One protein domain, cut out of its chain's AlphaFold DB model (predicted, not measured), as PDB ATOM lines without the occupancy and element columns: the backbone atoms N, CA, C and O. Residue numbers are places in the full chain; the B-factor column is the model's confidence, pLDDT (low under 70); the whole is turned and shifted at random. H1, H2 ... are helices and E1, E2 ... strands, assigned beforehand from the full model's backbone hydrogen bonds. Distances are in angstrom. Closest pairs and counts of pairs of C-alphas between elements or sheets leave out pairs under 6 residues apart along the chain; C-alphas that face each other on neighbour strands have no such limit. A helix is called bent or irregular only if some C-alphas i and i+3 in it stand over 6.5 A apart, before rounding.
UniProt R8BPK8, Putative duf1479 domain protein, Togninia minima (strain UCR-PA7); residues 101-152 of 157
ATOM      1  N   PRO A 101     200.435 192.678 187.164       94.94
ATOM      2  CA  PRO A 101     199.759 192.926 188.423       94.94
ATOM      3  C   PRO A 101     198.300 192.491 188.335       94.94
ATOM      4  O   PRO A 101     197.629 192.706 187.322       94.94
ATOM      5  N   GLU A 102     197.807 191.912 189.419       94.19
ATOM      6  CA  GLU A 102     196.456 191.383 189.505       94.19
ATOM      7  C   GLU A 102     195.782 191.859 190.791       94.19
ATOM      8  O   GLU A 102     196.412 191.915 191.847       94.19
ATOM      9  N   VAL A 103     194.497 192.202 190.701       94.94
ATOM     10  CA  VAL A 103     193.691 192.647 191.842       94.94
ATOM     11  C   VAL A 103     192.253 192.148 191.719       94.94
ATOM     12  O   VAL A 103     191.692 192.112 190.624       94.94
ATOM     13  N   GLN A 104     191.645 191.752 192.837       95.06
ATOM     14  CA  GLN A 104     190.215 191.443 192.883       95.06
ATOM     15  C   GLN A 104     189.403 192.734 192.903       95.06
ATOM     16  O   GLN A 104     189.784 193.695 193.570       95.06
ATOM     17  N   TYR A 105     188.276 192.759 192.196       94.81
ATOM     18  CA  TYR A 105     187.412 193.935 192.117       94.81
ATOM     19  C   TYR A 105     186.975 194.430 193.505       94.81
ATOM     20  O   TYR A 105     187.063 195.625 193.783       94.81
ATOM     21  N   ASP A 106     186.632 193.507 194.405       93.69
ATOM     22  CA  ASP A 106     186.198 193.811 195.774       93.69
ATOM     23  C   ASP A 106     187.293 194.482 196.621       93.69
ATOM     24  O   ASP A 106     187.007 195.240 197.547       93.69
ATOM     25  N   GLU A 107     188.562 194.247 196.284       92.44
ATOM     26  CA  GLU A 107     189.725 194.802 196.982       92.44
ATOM     27  C   GLU A 107     190.370 195.976 196.232       92.44
ATOM     28  O   GLU A 107     191.367 196.545 196.689       92.44
ATOM     29  N   LEU A 108     189.816 196.358 195.078       90.75
ATOM     30  CA  LEU A 108     190.425 197.312 194.157       90.75
ATOM     31  C   LEU A 108     190.746 198.639 194.848       90.75
ATOM     32  O   LEU A 108     191.879 199.108 194.775       90.75
ATOM     33  N   LEU A 109     189.783 199.214 195.571       89.75
ATOM     34  CA  LEU A 109     189.962 200.500 196.252       89.75
ATOM     35  C   LEU A 109     191.029 200.449 197.355       89.75
ATOM     36  O   LEU A 109     191.695 201.449 197.601       89.75
ATOM     37  N   GLY A 110     191.210 199.296 198.005       88.75
ATOM     38  CA  GLY A 110     192.201 199.125 199.071       88.75
ATOM     39  C   GLY A 110     193.617 198.847 198.559       88.75
ATOM     40  O   GLY A 110     194.592 199.184 199.233       88.75
ATOM     41  N   ASN A 111     193.743 198.249 197.372       89.75
ATOM     42  CA  ASN A 111     195.018 197.765 196.842       89.75
ATOM     43  C   ASN A 111     195.565 198.586 195.665       89.75
ATOM     44  O   ASN A 111     196.748 198.457 195.345       89.75
ATOM     45  N   ILE A 112     194.762 199.455 195.040       88.81
ATOM     46  CA  ILE A 112     195.180 200.191 193.837       88.81
ATOM     47  C   ILE A 112     196.402 201.082 194.076       88.81
ATOM     48  O   ILE A 112     197.323 201.084 193.262       88.81
ATOM     49  N   ASP A 113     196.464 201.775 195.216       91.81
ATOM     50  CA  ASP A 113     197.587 202.663 195.534       91.81
ATOM     51  C   ASP A 113     198.890 201.887 195.738       91.81
ATOM     52  O   ASP A 113     199.960 202.359 195.361       91.81
ATOM     53  N   ARG A 114     198.801 200.663 196.274       92.31
ATOM     54  CA  ARG A 114     199.958 199.777 196.465       92.31
ATOM     55  C   ARG A 114     200.474 199.219 195.143       92.31
ATOM     56  O   ARG A 114     201.674 199.026 194.991       92.31
ATOM     57  N   LEU A 115     199.574 198.953 194.197       92.56
ATOM     58  CA  LEU A 115     199.918 198.391 192.891       92.56
ATOM     59  C   LEU A 115     200.294 199.456 191.858       92.56
ATOM     60  O   LEU A 115     200.859 199.113 190.825       92.56
ATOM     61  N   LYS A 116     200.014 200.735 192.123       93.88
ATOM     62  CA  LYS A 116     200.173 201.855 191.183       93.88
ATOM     63  C   LYS A 116     201.523 201.882 190.466       93.88
ATOM     64  O   LYS A 116     201.557 202.055 189.249       93.88
ATOM     65  N   ASP A 117     202.618 201.689 191.193       95.88
ATOM     66  CA  ASP A 117     203.962 201.735 190.611       95.88
ATOM     67  C   ASP A 117     204.218 200.556 189.669       95.88
ATOM     68  O   ASP A 117     204.736 200.746 188.567       95.88
ATOM     69  N   GLU A 118     203.784 199.350 190.045       94.38
ATOM     70  CA  GLU A 118     203.867 198.190 189.157       94.38
ATOM     71  C   GLU A 118     202.925 198.343 187.958       94.38
ATOM     72  O   GLU A 118     203.325 198.049 186.837       94.38
ATOM     73  N   ILE A 119     201.721 198.892 188.129       94.94
ATOM     74  CA  ILE A 119     200.806 199.159 187.009       94.94
ATOM     75  C   ILE A 119     201.445 200.130 186.012       94.94
ATOM     76  O   ILE A 119     201.428 199.868 184.810       94.94
ATOM     77  N   HIS A 120     202.066 201.217 186.476       95.69
ATOM     78  CA  HIS A 120     202.769 202.152 185.591       95.69
ATOM     79  C   HIS A 120     203.997 201.531 184.929       95.69
ATOM     80  O   HIS A 120     204.268 201.804 183.761       95.69
ATOM     81  N   LYS A 121     204.735 200.690 185.656       94.88
ATOM     82  CA  LYS A 121     205.916 200.009 185.127       94.88
ATOM     83  C   LYS A 121     205.554 198.987 184.048       94.88
ATOM     84  O   LYS A 121     206.256 198.891 183.044       94.88
ATOM     85  N   ARG A 122     204.490 198.208 184.261       95.06
ATOM     86  CA  ARG A 122     204.045 197.127 183.365       95.06
ATOM     87  C   ARG A 122     203.137 197.634 182.245       95.06
ATOM     88  O   ARG A 122     203.073 197.009 181.194       95.06
ATOM     89  N   GLY A 123     202.450 198.755 182.463       95.31
ATOM     90  CA  GLY A 123     201.493 199.354 181.530       95.31
ATOM     91  C   GLY A 123     200.159 198.606 181.430       95.31
ATOM     92  O   GLY A 123     199.352 198.916 180.557       95.31
ATOM     93  N   VAL A 124     199.928 197.610 182.290       95.56
ATOM     94  CA  VAL A 124     198.753 196.730 182.264       95.56
ATOM     95  C   VAL A 124     198.462 196.172 183.659       95.56
ATOM     96  O   VAL A 124     199.364 196.066 184.488       95.56
ATOM     97  N   VAL A 125     197.200 195.817 183.910       95.44
ATOM     98  CA  VAL A 125     196.714 195.173 185.137       95.44
ATOM     99  C   VAL A 125     195.539 194.253 184.812       95.44
ATOM    100  O   VAL A 125     194.746 194.551 183.917       95.44
ATOM    101  N   VAL A 126     195.406 193.150 185.546       95.50
ATOM    102  CA  VAL A 126     194.230 192.274 185.498       95.50
ATOM    103  C   VAL A 126     193.349 192.560 186.709       95.50
ATOM    104  O   VAL A 126     193.779 192.395 187.847       95.50
ATOM    105  N   ILE A 127     192.099 192.954 186.466       95.38
ATOM    106  CA  ILE A 127     191.086 193.083 187.519       95.38
ATOM    107  C   ILE A 127     190.168 191.865 187.435       95.38
ATOM    108  O   ILE A 127     189.464 191.676 186.441       95.38
ATOM    109  N   ARG A 128     190.200 191.012 188.459       94.88
ATOM    110  CA  ARG A 128     189.385 189.795 188.532       94.88
ATOM    111  C   ARG A 128     188.056 190.061 189.230       94.88
ATOM    112  O   ARG A 128     187.951 190.947 190.068       94.88
ATOM    113  N   GLY A 129     187.034 189.293 188.856       93.88
ATOM    114  CA  GLY A 129     185.735 189.330 189.531       93.88
ATOM    115  C   GLY A 129     184.900 190.590 189.284       93.88
ATOM    116  O   GLY A 129     183.968 190.830 190.034       93.88
ATOM    117  N   VAL A 130     185.194 191.387 188.246       95.00
ATOM    118  CA  VAL A 130     184.390 192.584 187.906       95.00
ATOM    119  C   VAL A 130     182.942 192.214 187.578       95.00
ATOM    120  O   VAL A 130     182.012 192.926 187.937       95.00
ATOM    121  N   ILE A 131     182.765 191.095 186.877       94.75
ATOM    122  CA  ILE A 131     181.468 190.504 186.557       94.75
ATOM    123  C   ILE A 131     181.514 189.065 187.066       94.75
ATOM    124  O   ILE A 131     182.518 188.369 186.871       94.75
ATOM    125  N   GLY A 132     180.442 188.621 187.718       95.06
ATOM    126  CA  GLY A 132     180.330 187.248 188.198       95.06
ATOM    127  C   GLY A 132     180.390 186.243 187.044       95.06
ATOM    128  O   GLY A 132     179.887 186.500 185.952       95.06
ATOM    129  N   GLU A 133     180.978 185.069 187.277       93.62
ATOM    130  CA  GLU A 133     181.207 184.082 186.211       93.62
ATOM    131  C   GLU A 133     179.912 183.671 185.488       93.62
ATOM    132  O   GLU A 133     179.892 183.548 184.263       93.62
ATOM    133  N   ALA A 134     178.819 183.486 186.237       94.88
ATOM    134  CA  ALA A 134     177.526 183.099 185.678       94.88
ATOM    135  C   ALA A 134     176.971 184.159 184.714       94.88
ATOM    136  O   ALA A 134     176.499 183.820 183.631       94.88
ATOM    137  N   GLU A 135     177.085 185.435 185.082       95.06
ATOM    138  CA  GLU A 135     176.647 186.559 184.255       95.06
ATOM    139  C   GLU A 135     177.548 186.726 183.024       95.06
ATOM    140  O   GLU A 135     177.055 186.808 181.900       95.06
ATOM    141  N   ALA A 136     178.871 186.651 183.197       94.88
ATOM    142  CA  ALA A 136     179.814 186.698 182.080       94.88
ATOM    143  C   ALA A 136     179.576 185.557 181.070       94.88
ATOM    144  O   ALA A 136     179.685 185.749 179.855       94.88
ATOM    145  N   ARG A 137     179.214 184.363 181.558       95.00
ATOM    146  CA  ARG A 137     178.848 183.222 180.711       95.00
ATOM    147  C   ARG A 137     177.527 183.459 179.976       95.00
ATOM    148  O   ARG A 137     177.446 183.121 178.797       95.00
ATOM    149  N   ALA A 138     176.535 184.060 180.636       96.44
ATOM    150  CA  ALA A 138     175.265 184.419 180.011       96.44
ATOM    151  C   ALA A 138     175.469 185.402 178.846       96.44
ATOM    152  O   ALA A 138     174.994 185.131 177.745       96.44
ATOM    153  N   TYR A 139     176.283 186.451 179.027       95.50
ATOM    154  CA  TYR A 139     176.604 187.404 177.953       95.50
ATOM    155  C   TYR A 139     177.211 186.720 176.726       95.50
ATOM    156  O   TYR A 139     176.840 187.016 175.590       95.50
ATOM    157  N   LYS A 140     178.123 185.763 176.935       94.00
ATOM    158  CA  LYS A 140     178.690 184.978 175.834       94.00
ATOM    159  C   LYS A 140     177.597 184.219 175.074       94.00
ATOM    160  O   LYS A 140     177.566 184.278 173.846       94.00
ATOM    161  N   SER A 141     176.709 183.525 175.786       95.31
ATOM    162  CA  SER A 141     175.615 182.766 175.170       95.31
ATOM    163  C   SER A 141     174.648 183.660 174.390       95.31
ATOM    164  O   SER A 141     174.266 183.308 173.275       95.31
ATOM    165  N   GLU A 142     174.309 184.832 174.927       94.06
ATOM    166  CA  GLU A 142     173.459 185.820 174.254       94.06
ATOM    167  C   GLU A 142     174.095 186.336 172.956       94.06
ATOM    168  O   GLU A 142     173.423 186.406 171.924       94.06
ATOM    169  N   ILE A 143     175.400 186.636 172.967       93.19
ATOM    170  CA  ILE A 143     176.135 187.075 171.769       93.19
ATOM    171  C   ILE A 143     176.172 185.962 170.716       93.19
ATOM    172  O   ILE A 143     175.898 186.214 169.541       93.19
ATOM    173  N   GLU A 144     176.476 184.724 171.111       92.94
ATOM    174  CA  GLU A 144     176.486 183.576 170.197       92.94
ATOM    175  C   GLU A 144     175.103 183.330 169.579       92.94
ATOM    176  O   GLU A 144     174.985 183.025 168.387       92.94
ATOM    177  N   GLU A 145     174.037 183.481 170.365       93.31
ATOM    178  CA  GLU A 145     172.667 183.375 169.875       93.31
ATOM    179  C   GLU A 145     172.285 184.517 168.937       93.31
ATOM    180  O   GLU A 145     171.680 184.267 167.889       93.31
ATOM    181  N   TYR A 146     172.686 185.744 169.257       89.56
ATOM    182  CA  TYR A 146     172.483 186.895 168.392       89.56
ATOM    183  C   TYR A 146     173.162 186.706 167.030       89.56
ATOM    184  O   TYR A 146     172.516 186.898 165.997       89.56
ATOM    185  N   VAL A 147     174.423 186.261 167.007       89.75
ATOM    186  CA  VAL A 147     175.159 185.976 165.762       89.75
ATOM    187  C   VAL A 147     174.458 184.881 164.954       89.75
ATOM    188  O   VAL A 147     174.259 185.038 163.750       89.75
ATOM    189  N   ARG A 148     174.007 183.800 165.607       88.62
ATOM    190  CA  ARG A 148     173.292 182.695 164.945       88.62
ATOM    191  C   ARG A 148     171.972 183.137 164.316       88.62
ATOM    192  O   ARG A 148     171.639 182.692 163.222       88.62
ATOM    193  N   LYS A 149     171.220 184.002 165.002       90.44
ATOM    194  CA  LYS A 149     169.936 184.533 164.516       90.44
ATOM    195  C   LYS A 149     170.101 185.546 163.381       90.44
ATOM    196  O   LYS A 149     169.138 185.793 162.664       90.44
ATOM    197  N   ASN A 150     171.297 186.108 163.192       86.38
ATOM    198  CA  ASN A 150     171.542 187.199 162.247       86.38
ATOM    199  C   ASN A 150     172.737 186.920 161.308       86.38
ATOM    200  O   ASN A 150     173.674 187.723 161.256       86.38
ATOM    201  N   PRO A 151     172.705 185.837 160.503       76.25
ATOM    202  CA  PRO A 151     173.841 185.405 159.676       76.25
ATOM    203  C   PRO A 151     174.217 186.397 158.560       76.25
ATOM    204  O   PRO A 151     175.324 186.348 158.032       76.25
ATOM    205  N   SER A 152     173.311 187.306 158.189       74.06
ATOM    206  CA  SER A 152     173.535 188.345 157.178       74.06
ATOM    207  C   SER A 152     174.155 189.632 157.734       74.06
ATOM    208  O   SER A 152     174.524 190.510 156.948       74.06
TER     209      SER A 152
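Overview. This is residues 101 to 152 of the 157 residues of the protein "Putative duf1479 domain protein" of Togninia minima (strain UCR-PA7) (UniProt R8BPK8). A small body of two short parallel strands, E1 and E2, side by side, with the sharply kinked helix H1 folded along them, carries one long arm: residues 132 to 152, most of them in the helix H2, stick out from it. H1 leaves the end of E1, turns near residue 112 and runs back past the two strands, and E2 then returns beside E1. The printed part has 52 residues with two named helices and two named strands, in the order E1, H1, E2, H2; the sheet order is E1, E2, parallel, and the class is mostly helix. The whole is extended, with a radius of gyration of the C-alphas of 16.5 A, and spans 47 by 21 by 11 A, the arm making much of the length.

Arrangement. E1, residues 102 to 104, and E2, residues 126 to 128, are parallel neighbours, with 24 degrees between their directions. The C-alphas of Val 103 and Ile 127 face each other at 5.1 A. N 103 and O 126 are within hydrogen-bond range at 2.9 A, as are N 128 and O 103 at 2.9 A. Between these strands in the chain comes H1, residues 105 to 122; E1, H1 and E2 form a strand-helix-strand unit, two parallel neighbour strands with a helix between, and its crossover is right-handed. H1 has a kink of 93 degrees near residue 112 and is irregular, with C-alphas 106 and 109 7.7 A apart. The closest C-alphas of E1 and H1 are those of Val 103 and Asn 111, 7.3 A apart. Those of H1 and E2 are Tyr 105 and Arg 128, at 5.8 A. H2, residues 133 to 149, is apart from E1 and from H1. Every O i to N i+4 pair is within hydrogen-bond range in H2; in H1, 8 of 14 are.

Along the chain. E1 begins at C-alpha 102, (196.456, 191.383, 189.505), and is 7.1 A long. H1 follows at C-alpha 105 and measures 19.1 A to C-alpha 122, at (204.045, 197.127, 183.365). E2 measures 6.2 A from C-alpha 126 to C-alpha 128. H2 runs 24.5 A from C-alpha 133, (181.207, 184.082, 186.211), to C-alpha 149, (169.936, 184.533, 164.516).

Size, cuts and confidence. The two C-alphas farthest apart are those of Arg 114 and Ser 152, at 48.7 A. Without residues 132 to 152, which stand free, the body has 31 residues and spans 26 by 16 by 8 A. The links E1 to H1, H1 to E2 and E2 to H2 are tight. The printed part has no cut. The mean pLDDT of the printed part is 92.8, and no printed residue is under 70.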